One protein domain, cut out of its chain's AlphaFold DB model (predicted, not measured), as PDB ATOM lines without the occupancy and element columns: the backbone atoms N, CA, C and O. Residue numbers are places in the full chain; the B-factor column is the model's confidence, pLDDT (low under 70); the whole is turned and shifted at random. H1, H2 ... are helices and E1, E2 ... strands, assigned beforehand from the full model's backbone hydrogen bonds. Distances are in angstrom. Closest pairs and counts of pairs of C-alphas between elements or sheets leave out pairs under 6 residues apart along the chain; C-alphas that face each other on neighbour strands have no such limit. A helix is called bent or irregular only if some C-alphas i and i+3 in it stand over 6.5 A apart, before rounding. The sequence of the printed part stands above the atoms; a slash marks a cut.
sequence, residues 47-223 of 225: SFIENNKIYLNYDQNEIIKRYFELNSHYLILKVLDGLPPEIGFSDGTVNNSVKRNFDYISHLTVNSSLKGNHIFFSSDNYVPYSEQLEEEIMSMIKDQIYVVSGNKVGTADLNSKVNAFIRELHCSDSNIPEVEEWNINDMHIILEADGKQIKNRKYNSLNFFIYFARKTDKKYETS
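AT A GLANCE: This is residues 47 to 223 of the 225 residues of an uncharacterized protein of Acinetobacter bereziniae (UniProt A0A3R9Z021). A twisted wall of six strands curls round H3, and H4 packs on the same face of this sheet toward its E4 edge. H2 packs on residues 143 to 148 of H3, while the short helices H1 and H5 lie near each other, away from H3 and H4. The printed part has 177 residues, with five named helices and six named strands in the order H1 H2 E1 E2 E3 H3 H4 E4 E5 E6 H5. The sheet runs E1 E2 E3 E6 E5 E4 and is mixed, with E1 and E2 parallel and the other neighbours antiparallel; the class is mixed, helices and strands. The whole is compact, with a radius of gyration of the C-alphas of 16.1 A, and rounded, with spans of 46 by 38 by 29 A.

HOW THE PARTS SIT: H1, residues 47 to 52, is on the sheet at a height of 9.9 A and only just over E6, residues 205 to 214, with 3 of its 6 C-alphas falling on that strand. H2, residues 60 to 70, only grazes the sheet, with its residues 60 to 67. E1, residues 75 to 78, is an edge strand and the parallel neighbour of E2, residues 105 to 112, with N 76 and O 106 2.8 A apart, within hydrogen-bond range. E2 forms a hairpin with E3, residues 119 to 128, where N 109 and O 122 are 2.7 A apart. E3 is antiparallel to E6, with N 123 and O 210 2.8 A apart. H3, residues 133 to 149, touches H2 with residues 143 to 148 alone, at a tilt of 38 degrees, only just steep, opposite ways; their closest C-alphas are those of Arg 66 and Val 147, 5.6 A apart. H4, residues 155 to 171, touches H3, which touches it with residues 134 to 138 alone, at a steep tilt of 52 degrees, opposite ways; the closest C-alphas, those of Met 138 and Leu 158, are 6.7 A apart. H3 and H4 are on the same face of the sheet, two layers, helices on one face of a sheet; H1 is on the opposite face. E4, residues 177 to 184, E5, residues 187 to 194, and E6 form a meander, each strand the antiparallel neighbour of the one before, with N 189 and O 182 2.8 A apart and N 188 and O 213 2.8 A apart. H4 is over E5 at a height of 8.3 A and runs along the strands, at 24 degrees to E5 on the local plane. H5, residues 220 to 223, only grazes the sheet and is close to but not clearly touching H1, the C-alphas of Phe 48 and Tyr 220 being 7.0 A apart. Every O i to N i+4 pair is within hydrogen-bond range in H1, H2 and H3, and 11 of 13 are in H4; H5 is too short for such a pair.

IN THESE COORDINATES: H1 begins at C-alpha 47, at (-13.911, -29.632, 44.778). H2 is 15.2 A long, E2 22.4 A, E3 29.9 A and H3 24.1 A; H3 begins at C-alpha 133, at (13.398, -32.498, 58.832). H4 is 24.0 A long and only just irregular, with C-alphas 157 and 160 6.9 A apart. E4 is 21.8 A long, E5 23.3 A and E6 29.5 A. H5 ends at C-alpha 223, at (-14.411, -26.644, 53.888).

THE WHOLE: The two C-alphas farthest apart, those of Glu 86 and Asp 173, are 47.4 A apart. The printed part has no cut. The link from E1 to E2 is long, 26 residues, and its residues 93 to 94 pair antiparallel with residues 77 to 78 of E1. The mean pLDDT of the printed part is 82.5; it is under 70 in 28 residues, among them 80 to 85, 95 to 103 and 113 to 118.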
ATOM      1  N   SER A  47     -12.618 -30.247  44.471       81.81
ATOM      2  CA  SER A  47     -13.911 -29.632  44.778       81.81
ATOM      3  C   SER A  47     -13.755 -28.272  45.466       81.81
ATOM      4  O   SER A  47     -14.453 -27.325  45.108       81.81
ATOM      5  N   PHE A  48     -12.831 -28.121  46.424       85.56
ATOM      6  CA  PHE A  48     -12.560 -26.819  47.051       85.56
ATOM      7  C   PHE A  48     -12.081 -25.778  46.027       85.56
ATOM      8  O   PHE A  48     -12.591 -24.655  46.001       85.56
ATOM      9  N   ILE A  49     -11.143 -26.156  45.157       86.25
ATOM     10  CA  ILE A  49     -10.608 -25.294  44.099       86.25
ATOM     11  C   ILE A  49     -11.713 -24.884  43.120       86.25
ATOM     12  O   ILE A  49     -11.827 -23.702  42.783       86.25
ATOM     13  N   GLU A  50     -12.533 -25.845  42.689       83.44
ATOM     14  CA  GLU A  50     -13.617 -25.637  41.729       83.44
ATOM     15  C   GLU A  50     -14.719 -24.741  42.304       83.44
ATOM     16  O   GLU A  50     -15.066 -23.712  41.714       83.44
ATOM     17  N   ASN A  51     -15.213 -25.069  43.500       85.00
ATOM     18  CA  ASN A  51     -16.302 -24.342  44.153       85.00
ATOM     19  C   ASN A  51     -15.938 -22.884  44.444       85.00
ATOM     20  O   ASN A  51     -16.777 -21.990  44.319       85.00
ATOM     21  N   ASN A  52     -14.676 -22.630  44.794       86.25
ATOM     22  CA  ASN A  52     -14.189 -21.286  45.095       86.25
ATOM     23  C   ASN A  52     -13.575 -20.582  43.878       86.25
ATOM     24  O   ASN A  52     -13.254 -19.396  43.948       86.25
ATOM     25  N   LYS A  53     -13.449 -21.277  42.741       87.56
ATOM     26  CA  LYS A  53     -12.866 -20.765  41.494       87.56
ATOM     27  C   LYS A  53     -11.454 -20.206  41.688       87.56
ATOM     28  O   LYS A  53     -11.135 -19.130  41.182       87.56
ATOM     29  N   ILE A  54     -10.603 -20.893  42.443       88.31
ATOM     30  CA  ILE A  54      -9.266 -20.411  42.854       88.31
ATOM     31  C   ILE A  54      -8.137 -21.047  42.031       88.31
ATOM     32  O   ILE A  54      -7.163 -21.574  42.557       88.31
ATOM     33  N   TYR A  55      -8.265 -20.964  40.710       87.19
ATOM     34  CA  TYR A  55      -7.328 -21.543  39.742       87.19
ATOM     35  C   TYR A  55      -6.061 -20.699  39.563       87.19
ATOM     36  O   TYR A  55      -6.136 -19.468  39.525       87.19
ATOM     37  N   LEU A  56      -4.919 -21.365  39.390       87.00
ATOM     38  CA  LEU A  56      -3.647 -20.743  39.035       87.00
ATOM     39  C   LEU A  56      -3.500 -20.585  37.522       87.00
ATOM     40  O   LEU A  56      -3.964 -21.411  36.736       87.00
ATOM     41  N   ASN A  57      -2.799 -19.523  37.127       81.81
ATOM     42  CA  ASN A  57      -2.335 -19.376  35.755       81.81
ATOM     43  C   ASN A  57      -1.268 -20.435  35.464       81.81
ATOM     44  O   ASN A  57      -0.420 -20.718  36.311       81.81
ATOM     45  N   TYR A  58      -1.296 -20.985  34.254       83.81
ATOM     46  CA  TYR A  58      -0.387 -22.040  33.828       83.81
ATOM     47  C   TYR A  58       0.301 -21.662  32.524       83.81
ATOM     48  O   TYR A  58      -0.357 -21.440  31.509       83.81
ATOM     49  N   ASP A  59       1.627 -21.633  32.568       86.69
ATOM     50  CA  ASP A  59       2.483 -21.557  31.390       86.69
ATOM     51  C   ASP A  59       3.493 -22.702  31.464       86.69
ATOM     52  O   ASP A  59       4.479 -22.647  32.202       86.69
ATOM     53  N   GLN A  60       3.210 -23.767  30.714       84.94
ATOM     54  CA  GLN A  60       4.014 -24.985  30.702       84.94
ATOM     55  C   GLN A  60       5.487 -24.714  30.379       84.94
ATOM     56  O   GLN A  60       6.366 -25.277  31.029       84.94
ATOM     57  N   ASN A  61       5.766 -23.853  29.398       86.31
ATOM     58  CA  ASN A  61       7.132 -23.594  28.945       86.31
ATOM     59  C   ASN A  61       7.932 -22.865  30.023       86.31
ATOM     60  O   ASN A  61       9.087 -23.198  30.286       86.31
ATOM     61  N   GLU A  62       7.302 -21.886  30.663       90.25
ATOM     62  CA  GLU A  62       7.902 -21.092  31.731       90.25
ATOM     63  C   GLU A  62       8.164 -21.943  32.986       90.25
ATOM     64  O   GLU A  62       9.240 -21.863  33.577       90.25
ATOM     65  N   ILE A  63       7.234 -22.839  33.335       89.50
ATOM     66  CA  ILE A  63       7.383 -23.792  34.448       89.50
ATOM     67  C   ILE A  63       8.525 -24.775  34.188       89.50
ATOM     68  O   ILE A  63       9.382 -24.967  35.051       89.50
ATOM     69  N   ILE A  64       8.567 -25.387  33.000       88.06
ATOM     70  CA  ILE A  64       9.622 -26.339  32.628       88.06
ATOM     71  C   ILE A  64      10.988 -25.645  32.626       88.06
ATOM     72  O   ILE A  64      11.958 -26.181  33.162       88.06
ATOM     73  N   LYS A  65      11.064 -24.423  32.088       90.62
ATOM     74  CA  LYS A  65      12.282 -23.611  32.120       90.62
ATOM     75  C   LYS A  65      12.751 -23.372  33.558       90.62
ATOM     76  O   LYS A  65      13.903 -23.667  33.868       90.62
ATOM     77  N   ARG A  66      11.866 -22.906  34.446       92.62
ATOM     78  CA  ARG A  66      12.185 -22.696  35.868       92.62
ATOM     79  C   ARG A  66      12.607 -23.981  36.569       92.62
ATOM     80  O   ARG A  66      13.529 -23.947  37.376       92.62
ATOM     81  N   TYR A  67      11.976 -25.109  36.255       91.19
ATOM     82  CA  TYR A  67      12.347 -26.413  36.800       91.19
ATOM     83  C   TYR A  67      13.779 -26.822  36.421       91.19
ATOM     84  O   TYR A  67      14.536 -27.297  37.274       91.19
ATOM     85  N   PHE A  68      14.193 -26.584  35.173       89.38
ATOM     86  CA  PHE A  68      15.577 -26.816  34.760       89.38
ATOM     87  C   PHE A  68      16.555 -25.825  35.401       89.38
ATOM     88  O   PHE A  68      17.605 -26.250  35.880       89.38
ATOM     89  N   GLU A  69      16.206 -24.537  35.469       91.44
ATOM     90  CA  GLU A  69      17.023 -23.501  36.125       91.44
ATOM     91  C   GLU A  69      17.234 -23.764  37.618       91.44
ATOM     92  O   GLU A  69      18.320 -23.517  38.141       91.44
ATOM     93  N   LEU A  70      16.201 -24.267  38.301       89.69
ATOM     94  CA  LEU A  70      16.259 -24.621  39.714       89.69
ATOM     95  C   LEU A  70      17.299 -25.718  39.977       89.69
ATOM     96  O   LEU A  70      17.949 -25.702  41.020       89.69
ATOM     97  N   ASN A  71      17.458 -26.655  39.035       83.94
ATOM     98  CA  ASN A  71      18.398 -27.773  39.134       83.94
ATOM     99  C   ASN A  71      18.282 -28.553  40.459       83.94
ATOM    100  O   ASN A  71      19.279 -28.891  41.104       83.94
ATOM    101  N   SER A  72      17.041 -28.799  40.884       82.94
ATOM    102  CA  SER A  72      16.751 -29.511  42.127       82.94
ATOM    103  C   SER A  72      17.142 -30.987  42.025       82.94
ATOM    104  O   SER A  72      16.959 -31.632  40.993       82.94
ATOM    105  N   HIS A  73      17.659 -31.534  43.125       80.00
ATOM    106  CA  HIS A  73      18.141 -32.918  43.192       80.00
ATOM    107  C   HIS A  73      17.097 -33.913  43.716       80.00
ATOM    108  O   HIS A  73      17.393 -35.107  43.748       80.00
ATOM    109  N   TYR A  74      15.920 -33.439  44.133       82.69
ATOM    110  CA  TYR A  74      14.870 -34.240  44.781       82.69
ATOM    111  C   TYR A  74      13.463 -33.992  44.204       82.69
ATOM    112  O   TYR A  74      12.548 -34.777  44.450       82.69
ATOM    113  N   LEU A  75      13.270 -32.898  43.455       88.62
ATOM    114  CA  LEU A  75      11.987 -32.544  42.853       88.62
ATOM    115  C   LEU A  75      11.822 -33.242  41.500       88.62
ATOM    116  O   LEU A  75      12.588 -32.995  40.570       88.62
ATOM    117  N   ILE A  76      10.782 -34.055  41.373       88.00
ATOM    118  CA  ILE A  76      10.277 -34.594  40.110       88.00
ATOM    119  C   ILE A  76       9.053 -33.767  39.726       88.00
ATOM    120  O   ILE A  76       8.149 -33.574  40.541       88.00
ATOM    121  N   LEU A  77       9.034 -33.259  38.494       87.75
ATOM    122  CA  LEU A  77       7.921 -32.477  37.972       87.75
ATOM    123  C   LEU A  77       7.110 -33.343  37.011       87.75
ATOM    124  O   LEU A  77       7.638 -33.838  36.026       87.75
ATOM    125  N   LYS A  78       5.813 -33.470  37.251       86.38
ATOM    126  CA  LYS A  78       4.855 -34.040  36.311       86.38
ATOM    127  C   LYS A  78       3.941 -32.934  35.803       86.38
ATOM    128  O   LYS A  78       3.150 -32.364  36.555       86.38
ATOM    129  N   VAL A  79       4.058 -32.613  34.522       81.06
ATOM    130  CA  VAL A  79       3.106 -31.726  33.844       81.06
ATOM    131  C   VAL A  79       1.988 -32.549  33.201       81.06
ATOM    132  O   VAL A  79       2.012 -33.777  33.260       81.06
ATOM    133  N   LEU A  80       0.976 -31.873  32.651       69.38
ATOM    134  CA  LEU A  80      -0.152 -32.521  31.976       69.38
ATOM    135  C   LEU A  80       0.325 -33.494  30.879       69.38
ATOM    136  O   LEU A  80       1.428 -33.348  30.350       69.38
ATOM    137  N   ASP A  81      -0.514 -34.479  30.550       63.25
ATOM    138  CA  ASP A  81      -0.165 -35.565  29.630       63.25
ATOM    139  C   ASP A  81       0.332 -35.049  28.265       63.25
ATOM    140  O   ASP A  81      -0.322 -34.234  27.611       63.25
ATOM    141  N   GLY A  82       1.465 -35.596  27.810       60.09
ATOM    142  CA  GLY A  82       2.051 -35.337  26.494       60.09
ATOM    143  C   GLY A  82       3.177 -34.297  26.497       60.09
ATOM    144  O   GLY A  82       2.945 -33.091  26.546       60.09
ATOM    145  N   LEU A  83       4.416 -34.773  26.343       61.19
ATOM    146  CA  LEU A  83       5.606 -33.947  26.131       61.19
ATOM    147  C   LEU A  83       6.409 -34.417  24.912       61.19
ATOM    148  O   LEU A  83       6.422 -35.617  24.620       61.19
ATOM    149  N   PRO A  84       7.116 -33.504  24.216       63.94
ATOM    150  CA  PRO A  84       8.168 -33.895  23.287       63.94
ATOM    151  C   PRO A  84       9.231 -34.748  24.007       63.94
ATOM    152  O   PRO A  84       9.598 -34.401  25.138       63.94
ATOM    153  N   PRO A  85       9.753 -35.826  23.384       63.28
ATOM    154  CA  PRO A  85      10.764 -36.700  23.993       63.28
ATOM    155  C   PRO A  85      12.033 -35.974  24.462       63.28
ATOM    156  O   PRO A  85      12.748 -36.469  25.328       63.28
ATOM    157  N   GLU A  86      12.324 -34.806  23.888       70.44
ATOM    158  CA  GLU A  86      13.464 -33.960  24.244       70.44
ATOM    159  C   GLU A  86      13.278 -33.234  25.587       70.44
ATOM    160  O   GLU A  86      14.250 -32.737  26.154       70.44
ATOM    161  N   ILE A  87      12.039 -33.146  26.080       67.69
ATOM    162  CA  ILE A  87      11.651 -32.362  27.260       67.69
ATOM    163  C   ILE A  87      11.209 -33.272  28.413       67.69
ATOM    164  O   ILE A  87      11.464 -32.953  29.573       67.69
ATOM    165  N   GLY A  88      10.570 -34.406  28.121       69.56
ATOM    166  CA  GLY A  88      10.119 -35.343  29.147       69.56
ATOM    167  C   GLY A  88       9.555 -36.646  28.591       69.56
ATOM    168  O   GLY A  88       9.665 -36.950  27.405       69.56
ATOM    169  N   PHE A  89       8.965 -37.442  29.478       69.44
ATOM    170  CA  PHE A  89       8.350 -38.724  29.152       69.44
ATOM    171  C   PHE A  89       6.930 -38.557  28.596       69.44
ATOM    172  O   PHE A  89       6.275 -37.527  28.765       69.44
ATOM    173  N   SER A  90       6.426 -39.614  27.956       67.12
ATOM    174  CA  SER A  90       5.082 -39.643  27.361       67.12
ATOM    175  C   SER A  90       3.950 -39.412  28.368       67.12
ATOM    176  O   SER A  90       2.865 -39.003  27.975       67.12
ATOM    177  N   ASP A  91       4.195 -39.678  29.652       70.44
ATOM    178  CA  ASP A  91       3.258 -39.472  30.761       70.44
ATOM    179  C   ASP A  91       3.344 -38.061  31.377       70.44
ATOM    180  O   ASP A  91       2.796 -37.830  32.452       70.44
ATOM    181  N   GLY A  92       4.064 -37.132  30.733       73.06
ATOM    182  CA  GLY A  92       4.238 -35.758  31.210       73.06
ATOM    183  C   GLY A  92       5.305 -35.597  32.298       73.06
ATOM    184  O   GLY A  92       5.498 -34.492  32.805       73.06
ATOM    185  N   THR A  93       6.024 -36.662  32.668       80.88
ATOM    186  CA  THR A  93       7.098 -36.579  33.666       80.88
ATOM    187  C   THR A  93       8.332 -35.877  33.086       80.88
ATOM    188  O   THR A  93       8.872 -36.273  32.054       80.88
ATOM    189  N   VAL A  94       8.817 -34.853  33.781       78.62
ATOM    190  CA  VAL A  94      10.057 -34.119  33.519       78.62
ATOM    191  C   VAL A  94      11.031 -34.451  34.647       78.62
ATOM    192  O   VAL A  94      10.771 -34.155  35.814       78.62
ATOM    193  N   ASN A  95      12.163 -35.060  34.299       68.69
ATOM    194  CA  ASN A  95      13.215 -35.378  35.258       68.69
ATOM    195  C   ASN A  95      14.410 -34.454  35.051       68.69
ATOM    196  O   ASN A  95      14.978 -34.393  33.961       68.69
ATOM    197  N   ASN A  96      14.826 -33.786  36.119       63.03
ATOM    198  CA  ASN A  96      16.162 -33.215  36.214       63.03
ATOM    199  C   ASN A  96      17.154 -34.290  36.700       63.03
ATOM    200  O   ASN A  96      16.792 -35.463  36.818       63.03
ATOM    201  N   SER A  97      18.397 -33.914  37.007       61.34
ATOM    202  CA  SER A  97      19.442 -34.758  37.614       61.34
ATOM    203  C   SER A  97      19.102 -35.187  39.051       61.34
ATOM    204  O   SER A  97      19.941 -35.128  39.953       61.34
ATOM    205  N   VAL A  98      17.855 -35.607  39.275       61.81
ATOM    206  CA  VAL A  98      17.335 -36.143  40.521       61.81
ATOM    207  C   VAL A  98      18.235 -37.305  40.892       61.81
ATOM    208  O   VAL A  98      18.300 -38.329  40.199       61.81
ATOM    209  N   LYS A  99      18.988 -37.133  41.979       59.66
ATOM    210  CA  LYS A  99      19.724 -38.259  42.535       59.66
ATOM    211  C   LYS A  99      18.649 -39.245  42.955       59.66
ATOM    212  O   LYS A  99      17.738 -38.870  43.684       59.66
ATOM    213  N   ARG A 100      18.751 -40.503  42.516       53.62
ATOM    214  CA  ARG A 100      17.967 -41.606  43.094       53.62
ATOM    215  C   ARG A 100      18.456 -41.852  44.522       53.62
ATOM    216  O   ARG A 100      19.062 -42.878  44.805       53.62
ATOM    217  N   ASN A 101      18.291 -40.859  45.385       55.00
ATOM    218  CA  ASN A 101      18.388 -41.027  46.807       55.00
ATOM    219  C   ASN A 101      16.968 -41.339  47.269       55.00
ATOM    220  O   ASN A 101      16.112 -40.461  47.254       55.00
ATOM    221  N   PHE A 102      16.709 -42.606  47.588       54.22
ATOM    222  CA  PHE A 102      15.386 -43.088  48.004       54.22
ATOM    223  C   PHE A 102      14.892 -42.435  49.305       54.22
ATOM    224  O   PHE A 102      13.744 -42.633  49.688       54.22
ATOM    225  N   ASP A 103      15.758 -41.659  49.950       64.69
ATOM    226  CA  ASP A 103      15.481 -40.954  51.185       64.69
ATOM    227  C   ASP A 103      14.615 -39.701  50.962       64.69
ATOM    228  O   ASP A 103      13.776 -39.417  51.801       64.69
ATOM    229  N   TYR A 104      14.735 -38.981  49.837       71.44
ATOM    230  CA  TYR A 104      14.059 -37.684  49.642       71.44
ATOM    231  C   TYR A 104      13.408 -37.581  48.276       71.44
ATOM    232  O   TYR A 104      14.100 -37.590  47.254       71.44
ATOM    233  N   ILE A 105      12.085 -37.440  48.247       82.25
ATOM    234  CA  ILE A 105      11.337 -37.386  46.993       82.25
ATOM    235  C   ILE A 105      10.201 -36.374  47.114       82.25
ATOM    236  O   ILE A 105       9.431 -36.403  48.069       82.25
ATOM    237  N   SER A 106      10.090 -35.493  46.121       83.44
ATOM    238  CA  SER A 106       8.993 -34.535  45.981       83.44
ATOM    239  C   SER A 106       8.425 -34.635  44.570       83.44
ATOM    240  O   SER A 106       9.106 -34.286  43.609       83.44
ATOM    241  N   HIS A 107       7.182 -35.084  44.425       87.19
ATOM    242  CA  HIS A 107       6.503 -35.241  43.139       87.19
ATOM    243  C   HIS A 107       5.499 -34.112  42.924       87.19
ATOM    244  O   HIS A 107       4.349 -34.224  43.336       87.19
ATOM    245  N   LEU A 108       5.906 -33.032  42.258       90.06
ATOM    246  CA  LEU A 108       5.013 -31.921  41.932       90.06
ATOM    247  C   LEU A 108       4.233 -32.231  40.655       90.06
ATOM    248  O   LEU A 108       4.824 -32.411  39.598       90.06
ATOM    249  N   THR A 109       2.909 -32.258  40.747       88.31
ATOM    250  CA  THR A 109       1.989 -32.583  39.657       88.31
ATOM    251  C   THR A 109       1.088 -31.398  39.330       88.31
ATOM    252  O   THR A 109       0.523 -30.759  40.221       88.31
ATOM    253  N   VAL A 110       0.923 -31.127  38.037       86.25
ATOM    254  CA  VAL A 110      -0.102 -30.213  37.523       86.25
ATOM    255  C   VAL A 110      -1.420 -30.970  37.414       86.25
ATOM    256  O   VAL A 110      -1.517 -31.939  36.663       86.25
ATOM    257  N   ASN A 111      -2.451 -30.510  38.116       79.69
ATOM    258  CA  ASN A 111      -3.791 -31.076  38.021       79.69
ATOM    259  C   ASN A 111      -4.678 -30.168  37.173       79.69
ATOM    260  O   ASN A 111      -4.642 -28.944  37.313       79.69
ATOM    261  N   SER A 112      -5.497 -30.767  36.308       72.06
ATOM    262  CA  SER A 112      -6.512 -30.051  35.536       72.06
ATOM    263  C   SER A 112      -7.830 -30.818  35.523       72.06
ATOM    264  O   SER A 112      -7.834 -32.049  35.527       72.06
ATOM    265  N   SER A 113      -8.959 -30.106  35.493       61.94
ATOM    266  CA  SER A 113     -10.245 -30.742  35.191       61.94
ATOM    267  C   SER A 113     -10.465 -30.830  33.674       61.94
ATOM    268  O   SER A 113     -10.097 -29.922  32.923       61.94
ATOM    269  N   LEU A 114     -11.135 -31.901  33.229       50.22
ATOM    270  CA  LEU A 114     -11.445 -32.225  31.822       50.22
ATOM    271  C   LEU A 114     -12.177 -31.109  31.040       50.22
ATOM    272  O   LEU A 114     -12.310 -31.206  29.822       50.22
ATOM    273  N   LYS A 115     -12.685 -30.067  31.716       52.91
ATOM    274  CA  LYS A 115     -13.476 -28.976  31.120       52.91
ATOM    275  C   LYS A 115     -12.686 -27.697  30.808       52.91
ATOM    276  O   LYS A 115     -13.273 -26.753  30.287       52.91
ATOM    277  N   GLY A 116     -11.371 -27.691  31.032       51.12
ATOM    278  CA  GLY A 116     -10.473 -26.649  30.529       51.12
ATOM    279  C   GLY A 116     -10.179 -25.526  31.531       51.12
ATOM    280  O   GLY A 116     -11.074 -24.882  32.066       51.12
ATOM    281  N   ASN A 117      -8.882 -25.273  31.726       55.12
ATOM    282  CA  ASN A 117      -8.269 -24.117  32.404       55.12
ATOM    283  C   ASN A 117      -8.417 -24.012  33.935       55.12
ATOM    284  O   ASN A 117      -8.120 -22.968  34.515       55.12
ATOM    285  N   HIS A 118      -8.822 -25.083  34.614       65.88
ATOM    286  CA  HIS A 118      -8.858 -25.148  36.078       65.88
ATOM    287  C   HIS A 118      -7.605 -25.839  36.596       65.88
ATOM    288  O   HIS A 118      -7.609 -27.057  36.757       65.88
ATOM    289  N   ILE A 119      -6.529 -25.071  36.782       78.44
ATOM    290  CA  ILE A 119      -5.215 -25.623  37.116       78.44
ATOM    291  C   ILE A 119      -4.870 -25.311  38.566       78.44
ATOM    292  O   ILE A 119      -4.927 -24.164  39.008       78.44
ATOM    293  N   PHE A 120      -4.518 -26.356  39.299       87.69
ATOM    294  CA  PHE A 120      -3.859 -26.268  40.592       87.69
ATOM    295  C   PHE A 120      -2.681 -27.237  40.581       87.69
ATOM    296  O   PHE A 120      -2.628 -28.161  39.765       87.69
ATOM    297  N   PHE A 121      -1.731 -27.031  41.479       91.25
ATOM    298  CA  PHE A 121      -0.606 -27.944  41.621       91.25
ATOM    299  C   PHE A 121      -0.770 -28.709  42.919       91.25
ATOM    300  O   PHE A 121      -1.229 -28.148  43.914       91.25
ATOM    301  N   SER A 122      -0.390 -29.976  42.911       91.06
ATOM    302  CA  SER A 122      -0.258 -30.764  44.130       91.06
ATOM    303  C   SER A 122       1.108 -31.413  44.171       91.06
ATOM    304  O   SER A 122       1.643 -31.760  43.122       91.06
ATOM    305  N   SER A 123       1.649 -31.651  45.353       91.88
ATOM    306  CA  SER A 123       2.818 -32.499  45.510       91.88
ATOM    307  C   SER A 123       2.607 -33.577  46.553       91.88
ATOM    308  O   SER A 123       1.941 -33.348  47.559       91.88
ATOM    309  N   ASP A 124       3.170 -34.748  46.274       89.56
ATOM    310  CA  ASP A 124       3.382 -35.831  47.234       89.56
ATOM    311  C   ASP A 124       4.860 -35.813  47.621       89.56
ATOM    312  O   ASP A 124       5.735 -35.774  46.748       89.56
ATOM    313  N   ASN A 125       5.135 -35.750  48.919       91.50
ATOM    314  CA  ASN A 125       6.458 -35.474  49.450       91.50
ATOM    315  C   ASN A 125       6.807 -36.488  50.520       91.50
ATOM    316  O   ASN A 125       5.977 -36.867  51.344       91.50
ATOM    317  N   TYR A 126       8.072 -36.876  50.524       89.25
ATOM    318  CA  TYR A 126       8.630 -37.858  51.429       89.25
ATOM    319  C   TYR A 126       9.964 -37.343  51.966       89.25
ATOM    320  O   TYR A 126      10.880 -37.053  51.186       89.25
ATOM    321  N   VAL A 127      10.059 -37.231  53.293       89.62
ATOM    322  CA  VAL A 127      11.264 -36.784  54.008       89.62
ATOM    323  C   VAL A 127      11.538 -37.742  55.174       89.62
ATOM    324  O   VAL A 127      10.627 -37.979  55.971       89.62
ATOM    325  N   PRO A 128      12.741 -38.322  55.320       87.44
ATOM    326  CA  PRO A 128      13.082 -39.187  56.440       87.44
ATOM    327  C   PRO A 128      13.053 -38.407  57.751       87.44
ATOM    328  O   PRO A 128      13.357 -37.217  57.789       87.44
ATOM    329  N   TYR A 129      12.753 -39.087  58.853       86.69
ATOM    330  CA  TYR A 129      12.897 -38.465  60.164       86.69
ATOM    331  C   TYR A 129      14.381 -38.248  60.482       86.69
ATOM    332  O   TYR A 129      15.140 -39.203  60.647       86.69
ATOM    333  N   SER A 130      14.775 -36.981  60.570       86.75
ATOM    334  CA  SER A 130      16.139 -36.521  60.829       86.75
ATOM    335  C   SER A 130      16.111 -35.237  61.670       86.75
ATOM    336  O   SER A 130      15.056 -34.628  61.856       86.75
ATOM    337  N   GLU A 131      17.272 -34.794  62.159       83.62
ATOM    338  CA  GLU A 131      17.407 -33.473  62.799       83.62
ATOM    339  C   GLU A 131      17.194 -32.320  61.799       83.62
ATOM    340  O   GLU A 131      16.935 -31.191  62.205       83.62
ATOM    341  N   GLN A 132      17.279 -32.599  60.494       88.38
ATOM    342  CA  GLN A 132      17.136 -31.637  59.402       88.38
ATOM    343  C   GLN A 132      15.718 -31.600  58.805       88.38
ATOM    344  O   GLN A 132      15.493 -30.856  57.853       88.38
ATOM    345  N   LEU A 133      14.758 -32.348  59.366       88.12
ATOM    346  CA  LEU A 133      13.398 -32.498  58.832       88.12
ATOM    347  C   LEU A 133      12.746 -31.154  58.460       88.12
ATOM    348  O   LEU A 133      12.203 -31.006  57.364       88.12
ATOM    349  N   GLU A 134      12.812 -30.160  59.352       89.88
ATOM    350  CA  GLU A 134      12.212 -28.841  59.104       89.88
ATOM    351  C   GLU A 134      12.896 -28.120  57.932       89.88
ATOM    352  O   GLU A 134      12.228 -27.564  57.056       89.88
ATOM    353  N   GLU A 135      14.232 -28.144  57.890       89.31
ATOM    354  CA  GLU A 135      15.032 -27.513  56.837       89.31
ATOM    355  C   GLU A 135      14.780 -28.153  55.471       89.31
ATOM    356  O   GLU A 135      14.663 -27.451  54.462       89.31
ATOM    357  N   GLU A 136      14.639 -29.475  55.447       89.31
ATOM    358  CA  GLU A 136      14.357 -30.267  54.253       89.31
ATOM    359  C   GLU A 136      12.959 -29.956  53.707       89.31
ATOM    360  O   GLU A 136      12.826 -29.624  52.526       89.31
ATOM    361  N   ILE A 137      11.932 -29.942  54.565       91.75
ATOM    362  CA  ILE A 137      10.561 -29.564  54.187       91.75
ATOM    363  C   ILE A 137      10.513 -28.118  53.681       91.75
ATOM    364  O   ILE A 137       9.913 -27.839  52.639       91.75
ATOM    365  N   MET A 138      11.178 -27.186  54.371       91.44
ATOM    366  CA  MET A 138      11.261 -25.790  53.933       91.44
ATOM    367  C   MET A 138      11.922 -25.657  52.559       91.44
ATOM    368  O   MET A 138      11.453 -24.874  51.732       91.44
ATOM    369  N   SER A 139      13.012 -26.388  52.316       89.75
ATOM    370  CA  SER A 139      13.697 -26.405  51.021       89.75
ATOM    371  C   SER A 139      12.756 -26.905  49.923       89.75
ATOM    372  O   SER A 139      12.568 -26.212  48.922       89.75
ATOM    373  N   MET A 140      12.062 -28.025  50.171       91.12
ATOM    374  CA  MET A 140      11.091 -28.597  49.234       91.12
ATOM    375  C   MET A 140       9.978 -27.611  48.872       91.12
ATOM    376  O   MET A 140       9.690 -27.407  47.690       91.12
ATOM    377  N   ILE A 141       9.392 -26.944  49.869       93.19
ATOM    378  CA  ILE A 141       8.342 -25.941  49.649       93.19
ATOM    379  C   ILE A 141       8.868 -24.768  48.812       93.19
ATOM    380  O   ILE A 141       8.176 -24.309  47.902       93.19
ATOM    381  N   LYS A 142      10.085 -24.276  49.078       92.75
ATOM    382  CA  LYS A 142      10.684 -23.158  48.323       92.75
ATOM    383  C   LYS A 142      10.899 -23.503  46.857       92.75
ATOM    384  O   LYS A 142      10.535 -22.706  45.990       92.75
ATOM    385  N   ASP A 143      11.467 -24.674  46.595       91.94
ATOM    386  CA  ASP A 143      11.714 -25.182  45.249       91.94
ATOM    387  C   ASP A 143      10.400 -25.277  44.463       91.94
ATOM    388  O   ASP A 143      10.287 -24.759  43.350       91.94
ATOM    389  N   GLN A 144       9.363 -25.851  45.078       93.75
ATOM    390  CA  GLN A 144       8.042 -25.965  44.463       93.75
ATOM    391  C   GLN A 144       7.382 -24.599  44.234       93.75
ATOM    392  O   GLN A 144       6.863 -24.352  43.148       93.75
ATOM    393  N   ILE A 145       7.453 -23.669  45.194       93.56
ATOM    394  CA  ILE A 145       6.935 -22.299  45.037       93.56
ATOM    395  C   ILE A 145       7.596 -21.582  43.855       93.56
ATOM    396  O   ILE A 145       6.905 -20.899  43.088       93.56
ATOM    397  N   TYR A 146       8.912 -21.735  43.689       93.50
ATOM    398  CA  TYR A 146       9.632 -21.157  42.557       93.50
ATOM    399  C   TYR A 146       9.149 -21.766  41.235       93.50
ATOM    400  O   TYR A 146       8.794 -21.033  40.307       93.50
ATOM    401  N   VAL A 147       9.043 -23.094  41.161       92.50
ATOM    402  CA  VAL A 147       8.559 -23.792  39.959       92.50
ATOM    403  C   VAL A 147       7.114 -23.426  39.622       92.50
ATOM    404  O   VAL A 147       6.800 -23.246  38.450       92.50
ATOM    405  N   VAL A 148       6.243 -23.233  40.616       91.88
ATOM    406  CA  VAL A 148       4.840 -22.848  40.398       91.88
ATOM    407  C   VAL A 148       4.721 -21.373  40.009       91.88
ATOM    408  O   VAL A 148       4.147 -21.052  38.970       91.88
ATOM    409  N   SER A 149       5.318 -20.453  40.772       90.31
ATOM    410  CA  SER A 149       5.031 -19.007  40.660       90.31
ATOM    411  C   SER A 149       6.142 -18.125  40.087       90.31
ATOM    412  O   SER A 149       5.881 -16.980  39.737       90.31
ATOM    413  N   GLY A 150       7.384 -18.610  40.049       90.44
ATOM    414  CA  GLY A 150       8.564 -17.862  39.605       90.44
ATOM    415  C   GLY A 150       9.114 -16.924  40.674       90.44
ATOM    416  O   GLY A 150      10.217 -16.396  40.543       90.44
ATOM    417  N   ASN A 151       8.384 -16.766  41.778       89.06
ATOM    418  CA  ASN A 151       8.807 -15.974  42.916       89.06
ATOM    419  C   ASN A 151       9.684 -16.812  43.843       89.06
ATOM    420  O   ASN A 151       9.323 -17.923  44.233       89.06
ATOM    421  N   LYS A 152      10.824 -16.251  44.245       86.44
ATOM    422  CA  LYS A 152      11.618 -16.787  45.354       86.44
ATOM    423  C   LYS A 152      11.007 -16.319  46.671       86.44
ATOM    424  O   LYS A 152      10.547 -15.184  46.769       86.44
ATOM    425  N   VAL A 153      11.035 -17.183  47.680       84.81
ATOM    426  CA  VAL A 153      10.478 -16.904  49.008       84.81
ATOM    427  C   VAL A 153      11.574 -16.979  50.068       84.81
ATOM    428  O   VAL A 153      12.448 -17.850  50.015       84.81
ATOM    429  N   GLY A 154      11.543 -16.044  51.021       78.00
ATOM    430  CA  GLY A 154      12.491 -15.999  52.129       78.00
ATOM    431  C   GLY A 154      12.244 -17.110  53.152       78.00
ATOM    432  O   GLY A 154      11.143 -17.633  53.286       78.00
ATOM    433  N   THR A 155      13.271 -17.477  53.921       75.94
ATOM    434  CA  THR A 155      13.136 -18.495  54.983       75.94
ATOM    435  C   THR A 155      12.138 -18.082  56.066       75.94
ATOM    436  O   THR A 155      11.373 -18.917  56.534       75.94
ATOM    437  N   ALA A 156      12.113 -16.800  56.441       76.00
ATOM    438  CA  ALA A 156      11.251 -16.304  57.513       76.00
ATOM    439  C   ALA A 156       9.752 -16.492  57.214       76.00
ATOM    440  O   ALA A 156       8.991 -16.809  58.127       76.00
ATOM    441  N   ASP A 157       9.352 -16.366  55.943       76.56
ATOM    442  CA  ASP A 157       7.951 -16.467  55.521       76.56
ATOM    443  C   ASP A 157       7.385 -17.883  55.708       76.56
ATOM    444  O   ASP A 157       6.192 -18.050  55.956       76.56
ATOM    445  N   LEU A 158       8.242 -18.906  55.620       87.56
ATOM    446  CA  LEU A 158       7.846 -20.315  55.704       87.56
ATOM    447  C   LEU A 158       8.076 -20.920  57.087       87.56
ATOM    448  O   LEU A 158       7.304 -21.779  57.503       87.56
ATOM    449  N   ASN A 159       9.096 -20.452  57.810       86.81
ATOM    450  CA  ASN A 159       9.532 -21.048  59.073       86.81
ATOM    451  C   ASN A 159       8.384 -21.163  60.089       86.81
ATOM    452  O   ASN A 159       8.115 -22.225  60.633       86.81
ATOM    453  N   SER A 160       7.617 -20.084  60.284       88.25
ATOM    454  CA  SER A 160       6.496 -20.109  61.236       88.25
ATOM    455  C   SER A 160       5.403 -21.125  60.874       88.25
ATOM    456  O   SER A 160       4.756 -21.660  61.772       88.25
ATOM    457  N   LYS A 161       5.214 -21.402  59.578       91.69
ATOM    458  CA  LYS A 161       4.176 -22.293  59.049       91.69
ATOM    459  C   LYS A 161       4.595 -23.751  59.106       91.69
ATOM    460  O   LYS A 161       3.855 -24.572  59.635       91.69
ATOM    461  N   VAL A 162       5.809 -24.053  58.659       92.19
ATOM    462  CA  VAL A 162       6.370 -25.406  58.743       92.19
ATOM    463  C   VAL A 162       6.510 -25.843  60.203       92.19
ATOM    464  O   VAL A 162       6.089 -26.943  60.549       92.19
ATOM    465  N   ASN A 163       6.982 -24.962  61.086       90.44
ATOM    466  CA  ASN A 163       7.160 -25.310  62.497       90.44
ATOM    467  C   ASN A 163       5.819 -25.491  63.212       90.44
ATOM    468  O   ASN A 163       5.697 -26.346  64.086       90.44
ATOM    469  N   ALA A 164       4.799 -24.702  62.851       90.12
ATOM    470  CA  ALA A 164       3.445 -24.925  63.347       90.12
ATOM    471  C   ALA A 164       2.934 -26.301  62.903       90.12
ATOM    472  O   ALA A 164       2.562 -27.098  63.756       90.12
ATOM    473  N   PHE A 165       3.022 -26.609  61.609       91.62
ATOM    474  CA  PHE A 165       2.598 -27.887  61.042       91.62
ATOM    475  C   PHE A 165       3.269 -29.096  61.714       91.62
ATOM    476  O   PHE A 165       2.591 -30.023  62.153       91.62
ATOM    477  N   ILE A 166       4.596 -29.069  61.872       90.50
ATOM    478  CA  ILE A 166       5.357 -30.151  62.518       90.50
ATOM    479  C   ILE A 166       4.977 -30.289  63.995       90.50
ATOM    480  O   ILE A 166       4.785 -31.403  64.485       90.50
ATOM    481  N   ARG A 167       4.808 -29.170  64.708       88.19
ATOM    482  CA  ARG A 167       4.366 -29.188  66.106       88.19
ATOM    483  C   ARG A 167       2.964 -29.784  66.251       88.19
ATOM    484  O   ARG A 167       2.761 -30.603  67.144       88.19
ATOM    485  N   GLU A 168       2.012 -29.412  65.394       87.88
ATOM    486  CA  GLU A 168       0.660 -29.987  65.435       87.88
ATOM    487  C   GLU A 168       0.695 -31.498  65.153       87.88
ATOM    488  O   GLU A 168       0.107 -32.272  65.907       87.88
ATOM    489  N   LEU A 169       1.497 -31.955  64.181       87.12
ATOM    490  CA  LEU A 169       1.733 -33.387  63.943       87.12
ATOM    491  C   LEU A 169       2.313 -34.106  65.174       87.12
ATOM    492  O   LEU A 169       1.911 -35.227  65.491       87.12
ATOM    493  N   HIS A 170       3.228 -33.470  65.908       85.94
ATOM    494  CA  HIS A 170       3.747 -34.007  67.169       85.94
ATOM    495  C   HIS A 170       2.697 -34.054  68.284       85.94
ATOM    496  O   HIS A 170       2.783 -34.919  69.160       85.94
ATOM    497  N   CYS A 171       1.708 -33.164  68.273       83.69
ATOM    498  CA  CYS A 171       0.648 -33.128  69.276       83.69
ATOM    499  C   CYS A 171      -0.575 -33.980  68.895       83.69
ATOM    500  O   CYS A 171      -1.295 -34.422  69.791       83.69
ATOM    501  N   SER A 172      -0.777 -34.305  67.617       81.81
ATOM    502  CA  SER A 172      -1.968 -35.009  67.132       81.81
ATOM    503  C   SER A 172      -2.041 -36.472  67.564       81.81
ATOM    504  O   SER A 172      -1.074 -37.219  67.459       81.81
ATOM    505  N   ASP A 173      -3.198 -36.908  68.059       72.50
ATOM    506  CA  ASP A 173      -3.514 -38.326  68.322       72.50
ATOM    507  C   ASP A 173      -4.681 -38.825  67.449       72.50
ATOM    508  O   ASP A 173      -5.186 -39.945  67.613       72.50
ATOM    509  N   SER A 174      -5.147 -37.986  66.525       70.06
ATOM    510  CA  SER A 174      -6.369 -38.213  65.763       70.06
ATOM    511  C   SER A 174      -6.077 -38.893  64.420       70.06
ATOM    512  O   SER A 174      -4.963 -38.852  63.922       70.06
ATOM    513  N   ASN A 175      -7.076 -39.551  63.823       68.88
ATOM    514  CA  ASN A 175      -6.989 -39.997  62.418       68.88
ATOM    515  C   ASN A 175      -7.282 -38.847  61.432       68.88
ATOM    516  O   ASN A 175      -7.488 -39.079  60.240       68.88
ATOM    517  N   ILE A 176      -7.429 -37.624  61.936       75.25
ATOM    518  CA  ILE A 176      -7.742 -36.452  61.138       75.25
ATOM    519  C   ILE A 176      -6.409 -35.850  60.679       75.25
ATOM    520  O   ILE A 176      -5.489 -35.692  61.473       75.25
ATOM    521  N   PRO A 177      -6.278 -35.662  59.361       80.94
ATOM    522  CA  PRO A 177      -5.887 -34.401  58.745       80.94
ATOM    523  C   PRO A 177      -5.225 -33.364  59.651       80.94
ATOM    524  O   PRO A 177      -5.976 -32.502  60.089       80.94
ATOM    525  N   GLU A 178      -3.909 -33.365  59.888       87.44
ATOM    526  CA  GLU A 178      -3.276 -32.108  60.312       87.44
ATOM    527  C   GLU A 178      -3.058 -31.241  59.077       87.44
ATOM    528  O   GLU A 178      -2.501 -31.705  58.074       87.44
ATOM    529  N   VAL A 179      -3.549 -30.004  59.140       88.75
ATOM    530  CA  VAL A 179      -3.571 -29.070  58.017       88.75
ATOM    531  C   VAL A 179      -3.013 -27.727  58.463       88.75
ATOM    532  O   VAL A 179      -3.486 -27.149  59.435       88.75
ATOM    533  N   GLU A 180      -2.051 -27.199  57.712       91.88
ATOM    534  CA  GLU A 180      -1.620 -25.804  57.833       91.88
ATOM    535  C   GLU A 180      -1.825 -25.113  56.487       91.88
ATOM    536  O   GLU A 180      -1.366 -25.592  55.450       91.88
ATOM    537  N   GLU A 181      -2.495 -23.964  56.493       92.00
ATOM    538  CA  GLU A 181      -2.770 -23.204  55.277       92.00
ATOM    539  C   GLU A 181      -2.411 -21.726  55.427       92.00
ATOM    540  O   GLU A 181      -2.564 -21.105  56.487       92.00
ATOM    541  N   TRP A 182      -1.911 -21.131  54.347       93.25
ATOM    542  CA  TRP A 182      -1.588 -19.710  54.317       93.25
ATOM    543  C   TRP A 182      -1.550 -19.163  52.897       93.25
ATOM    544  O   TRP A 182      -1.537 -19.889  51.908       93.25
ATOM    545  N   ASN A 183      -1.513 -17.836  52.807       92.69
ATOM    546  CA  ASN A 183      -1.321 -17.143  51.546       92.69
ATOM    547  C   ASN A 183       0.091 -16.576  51.474       92.69
ATOM    548  O   ASN A 183       0.558 -15.944  52.423       92.69
ATOM    549  N   ILE A 184       0.732 -16.730  50.322       90.38
ATOM    550  CA  ILE A 184       2.003 -16.087  50.008       90.38
ATOM    551  C   ILE A 184       2.008 -15.663  48.546       90.38
ATOM    552  O   ILE A 184       1.614 -16.426  47.665       90.38
ATOM    553  N   ASN A 185       2.432 -14.426  48.277       86.75
ATOM    554  CA  ASN A 185       2.254 -13.795  46.967       86.75
ATOM    555  C   ASN A 185       0.775 -13.884  46.527       86.75
ATOM    556  O   ASN A 185      -0.119 -13.568  47.320       86.75
ATOM    557  N   ASP A 186       0.526 -14.353  45.301       89.50
ATOM    558  CA  ASP A 186      -0.806 -14.635  44.745       89.50
ATOM    559  C   ASP A 186      -1.218 -16.112  44.873       89.50
ATOM    560  O   ASP A 186      -2.168 -16.559  44.223       89.50
ATOM    561  N   MET A 187      -0.536 -16.873  45.733       92.06
ATOM    562  CA  MET A 187      -0.830 -18.278  45.993       92.06
ATOM    563  C   MET A 187      -1.461 -18.496  47.363       92.06
ATOM    564  O   MET A 187      -1.117 -17.841  48.346       92.06
ATOM    565  N   HIS A 188      -2.358 -19.470  47.406       94.12
ATOM    566  CA  HIS A 188      -2.818 -20.139  48.606       94.12
ATOM    567  C   HIS A 188      -2.136 -21.505  48.675       94.12
ATOM    568  O   HIS A 188      -2.142 -22.243  47.685       94.12
ATOM    569  N   ILE A 189      -1.514 -21.801  49.810       94.38
ATOM    570  CA  ILE A 189      -0.768 -23.031  50.060       94.38
ATOM    571  C   ILE A 189      -1.465 -23.789  51.177       94.38
ATOM    572  O   ILE A 189      -1.796 -23.198  52.203       94.38
ATOM    573  N   ILE A 190      -1.650 -25.088  50.967       93.88
ATOM    574  CA  ILE A 190      -2.210 -26.019  51.944       93.88
ATOM    575  C   ILE A 190      -1.193 -27.141  52.134       93.88
ATOM    576  O   ILE A 190      -0.831 -27.794  51.157       93.88
ATOM    577  N   LEU A 191      -0.743 -27.356  53.367       93.75
ATOM    578  CA  LEU A 191       0.014 -28.529  53.798       93.75
ATOM    579  C   LEU A 191      -0.938 -29.500  54.488       93.75
ATOM    580  O   LEU A 191      -1.696 -29.077  55.357       93.75
ATOM    581  N   GLU A 192      -0.883 -30.782  54.136       91.12
ATOM    582  CA  GLU A 192      -1.687 -31.833  54.770       91.12
ATOM    583  C   GLU A 192      -0.829 -33.071  55.063       91.12
ATOM    584  O   GLU A 192      -0.102 -33.553  54.194       91.12
ATOM    585  N   ALA A 193      -0.937 -33.628  56.268       89.50
ATOM    586  CA  ALA A 193      -0.389 -34.945  56.590       89.50
ATOM    587  C   ALA A 193      -1.248 -35.677  57.626       89.50
ATOM    588  O   ALA A 193      -1.917 -35.068  58.459       89.50
ATOM    589  N   ASP A 194      -1.214 -37.013  57.592       84.62
ATOM    590  CA  ASP A 194      -1.812 -37.841  58.648       84.62
ATOM    591  C   ASP A 194      -1.158 -37.550  60.007       84.62
ATOM    592  O   ASP A 194       0.043 -37.773  60.193       84.62
ATOM    593  N   GLY A 195      -1.986 -37.088  60.954       78.25
ATOM    594  CA  GLY A 195      -1.618 -36.736  62.324       78.25
ATOM    595  C   GLY A 195      -0.916 -37.846  63.101       78.25
ATOM    596  O   GLY A 195      -0.202 -37.575  64.062       78.25
ATOM    597  N   LYS A 196      -1.040 -39.109  62.679       79.56
ATOM    598  CA  LYS A 196      -0.377 -40.236  63.352       79.56
ATOM    599  C   LYS A 196       1.012 -40.562  62.832       79.56
ATOM    600  O   LYS A 196       1.689 -41.376  63.467       79.56
ATOM    601  N   GLN A 197       1.445 -39.983  61.712       78.38
ATOM    602  CA  GLN A 197       2.688 -40.399  61.055       78.38
ATOM    603  C   GLN A 197       3.903 -40.252  61.968       78.38
ATOM    604  O   GLN A 197       4.617 -41.228  62.186       78.38
ATOM    605  N   ILE A 198       4.065 -39.085  62.598       78.06
ATOM    606  CA  ILE A 198       5.235 -38.785  63.438       78.06
ATOM    607  C   ILE A 198       5.293 -39.656  64.702       78.06
ATOM    608  O   ILE A 198       6.369 -40.049  65.152       78.06
ATOM    609  N   LYS A 199       4.142 -40.004  65.285       72.25
ATOM    610  CA  LYS A 199       4.087 -40.821  66.511       72.25
ATOM    611  C   LYS A 199       4.201 -42.317  66.242       72.25
ATOM    612  O   LYS A 199       4.556 -43.094  67.137       72.25
ATOM    613  N   ASN A 200       3.864 -42.755  65.037       73.75
ATOM    614  CA  ASN A 200       3.862 -44.164  64.701       73.75
ATOM    615  C   ASN A 200       5.269 -44.611  64.288       73.75
ATOM    616  O   ASN A 200       5.684 -44.460  63.147       73.75
ATOM    617  N   ARG A 201       5.956 -45.273  65.227       64.94
ATOM    618  CA  ARG A 201       7.318 -45.829  65.081       64.94
ATOM    619  C   ARG A 201       7.520 -46.789  63.900       64.94
ATOM    620  O   ARG A 201       8.641 -47.234  63.676       64.94
ATOM    621  N   LYS A 202       6.454 -47.183  63.196       72.44
ATOM    622  CA  LYS A 202       6.550 -47.957  61.953       72.44
ATOM    623  C   LYS A 202       6.980 -47.103  60.759       72.44
ATOM    624  O   LYS A 202       7.462 -47.676  59.789       72.44
ATOM    625  N   TYR A 203       6.804 -45.783  60.822       73.69
ATOM    626  CA  TYR A 203       7.279 -44.860  59.800       73.69
ATOM    627  C   TYR A 203       8.685 -44.377  60.147       73.69
ATOM    628  O   TYR A 203       8.974 -43.998  61.280       73.69
ATOM    629  N   ASN A 204       9.563 -44.398  59.153       82.56
ATOM    630  CA  ASN A 204      10.915 -43.841  59.196       82.56
ATOM    631  C   ASN A 204      10.995 -42.468  58.504       82.56
ATOM    632  O   ASN A 204      12.081 -41.915  58.346       82.56
ATOM    633  N   SER A 205       9.850 -41.936  58.093       85.75
ATOM    634  CA  SER A 205       9.713 -40.756  57.251       85.75
ATOM    635  C   SER A 205       8.355 -40.101  57.447       85.75
ATOM    636  O   SER A 205       7.361 -40.794  57.676       85.75
ATOM    637  N   LEU A 206       8.298 -38.797  57.224       88.94
ATOM    638  CA  LEU A 206       7.062 -38.059  57.049       88.94
ATOM    639  C   LEU A 206       6.659 -38.062  55.570       88.94
ATOM    640  O   LEU A 206       7.415 -37.586  54.723       88.94
ATOM    641  N   ASN A 207       5.456 -38.558  55.274       90.12
ATOM    642  CA  ASN A 207       4.772 -38.270  54.019       90.12
ATOM    643  C   ASN A 207       3.814 -37.084  54.223       90.12
ATOM    644  O   ASN A 207       3.072 -37.037  55.208       90.12
ATOM    645  N   PHE A 208       3.834 -36.122  53.306       91.25
ATOM    646  CA  PHE A 208       2.918 -34.988  53.340       91.25
ATOM    647  C   PHE A 208       2.573 -34.489  51.940       91.25
ATOM    648  O   PHE A 208       3.352 -34.603  50.989       91.25
ATOM    649  N   PHE A 209       1.403 -33.870  51.842       92.44
ATOM    650  CA  PHE A 209       0.886 -33.285  50.619       92.44
ATOM    651  C   PHE A 209       0.964 -31.766  50.674       92.44
ATOM    652  O   PHE A 209       0.770 -31.160  51.731       92.44
ATOM    653  N   ILE A 210       1.218 -31.152  49.522       94.56
ATOM    654  CA  ILE A 210       1.129 -29.700  49.353       94.56
ATOM    655  C   ILE A 210       0.189 -29.408  48.205       94.56
ATOM    656  O   ILE A 210       0.289 -30.035  47.153       94.56
ATOM    657  N   TYR A 211      -0.685 -28.425  48.369       93.31
ATOM    658  CA  TYR A 211      -1.537 -27.929  47.298       93.31
ATOM    659  C   TYR A 211      -1.287 -26.445  47.080       93.31
ATOM    660  O   TYR A 211      -1.234 -25.670  48.034       93.31
ATOM    661  N   PHE A 212      -1.159 -26.053  45.814       94.06
ATOM    662  CA  PHE A 212      -0.990 -24.667  45.396       94.06
ATOM    663  C   PHE A 212      -2.184 -24.245  44.553       94.06
ATOM    664  O   PHE A 212      -2.471 -24.828  43.502       94.06
ATOM    665  N   ALA A 213      -2.845 -23.192  45.011       92.44
ATOM    666  CA  ALA A 213      -4.013 -22.588  44.394       92.44
ATOM    667  C   ALA A 213      -3.842 -21.075  44.300       92.44
ATOM    668  O   ALA A 213      -2.901 -20.507  44.855       92.44
ATOM    669  N   ARG A 214      -4.774 -20.388  43.641       93.25
ATOM    670  CA  ARG A 214      -4.828 -18.927  43.718       93.25
ATOM    671  C   ARG A 214      -5.177 -18.499  45.138       93.25
ATOM    672  O   ARG A 214      -6.026 -19.109  45.783       93.25
ATOM    673  N   LYS A 215      -4.548 -17.413  45.587       93.38
ATOM    674  CA  LYS A 215      -4.825 -16.761  46.869       93.38
ATOM    675  C   LYS A 215      -6.325 -16.644  47.139       93.38
ATOM    676  O   LYS A 215      -7.089 -16.216  46.270       93.38
ATOM    677  N   THR A 216      -6.722 -16.976  48.363       91.25
ATOM    678  CA  THR A 216      -8.120 -16.968  48.803       91.25
ATOM    679  C   THR A 216      -8.247 -16.511  50.254       91.25
ATOM    680  O   THR A 216      -7.309 -16.631  51.041       91.25
ATOM    681  N   ASP A 217      -9.402 -15.953  50.610       89.12
ATOM    682  CA  ASP A 217      -9.801 -15.681  51.996       89.12
ATOM    683  C   ASP A 217     -10.491 -16.893  52.650       89.12
ATOM    684  O   ASP A 217     -10.770 -16.878  53.849       89.12
ATOM    685  N   LYS A 218     -10.796 -17.930  51.861       88.81
ATOM    686  CA  LYS A 218     -11.463 -19.153  52.315       88.81
ATOM    687  C   LYS A 218     -10.459 -20.120  52.915       88.81
ATOM    688  O   LYS A 218      -9.381 -20.306  52.367       88.81
ATOM    689  N   LYS A 219     -10.867 -20.750  54.012       85.69
ATOM    690  CA  LYS A 219     -10.098 -21.783  54.692       85.69
ATOM    691  C   LYS A 219     -10.448 -23.163  54.150       85.69
ATOM    692  O   LYS A 219     -11.609 -23.576  54.262       85.69
ATOM    693  N   TYR A 220      -9.470 -23.875  53.603       85.44
ATOM    694  CA  TYR A 220      -9.611 -25.264  53.184       85.44
ATOM    695  C   TYR A 220      -9.985 -26.160  54.366       85.44
ATOM    696  O   TYR A 220     -10.930 -26.941  54.251       85.44
ATOM    697  N   GLU A 221      -9.352 -25.969  55.529       77.00
ATOM    698  CA  GLU A 221      -9.634 -26.758  56.737       77.00
ATOM    699  C   GLU A 221     -11.115 -26.662  57.142       77.00
ATOM    700  O   GLU A 221     -11.728 -27.639  57.549       77.00
ATOM    701  N   THR A 222     -11.755 -25.503  56.977       74.06
ATOM    702  CA  THR A 222     -13.191 -25.371  57.293       74.06
ATOM    703  C   THR A 222     -14.104 -25.968  56.232       74.06
ATOM    704  O   THR A 222     -15.255 -26.267  56.521       74.06
ATOM    705  N   SER A 223     -13.615 -26.122  55.002       65.69
ATOM    706  CA  SER A 223     -14.411 -26.644  53.888       65.69
ATOM    707  C   SER A 223     -14.573 -28.165  53.917       65.69
ATOM    708  O   SER A 223     -15.403 -28.703  53.186       65.69
TER     709      SER A 223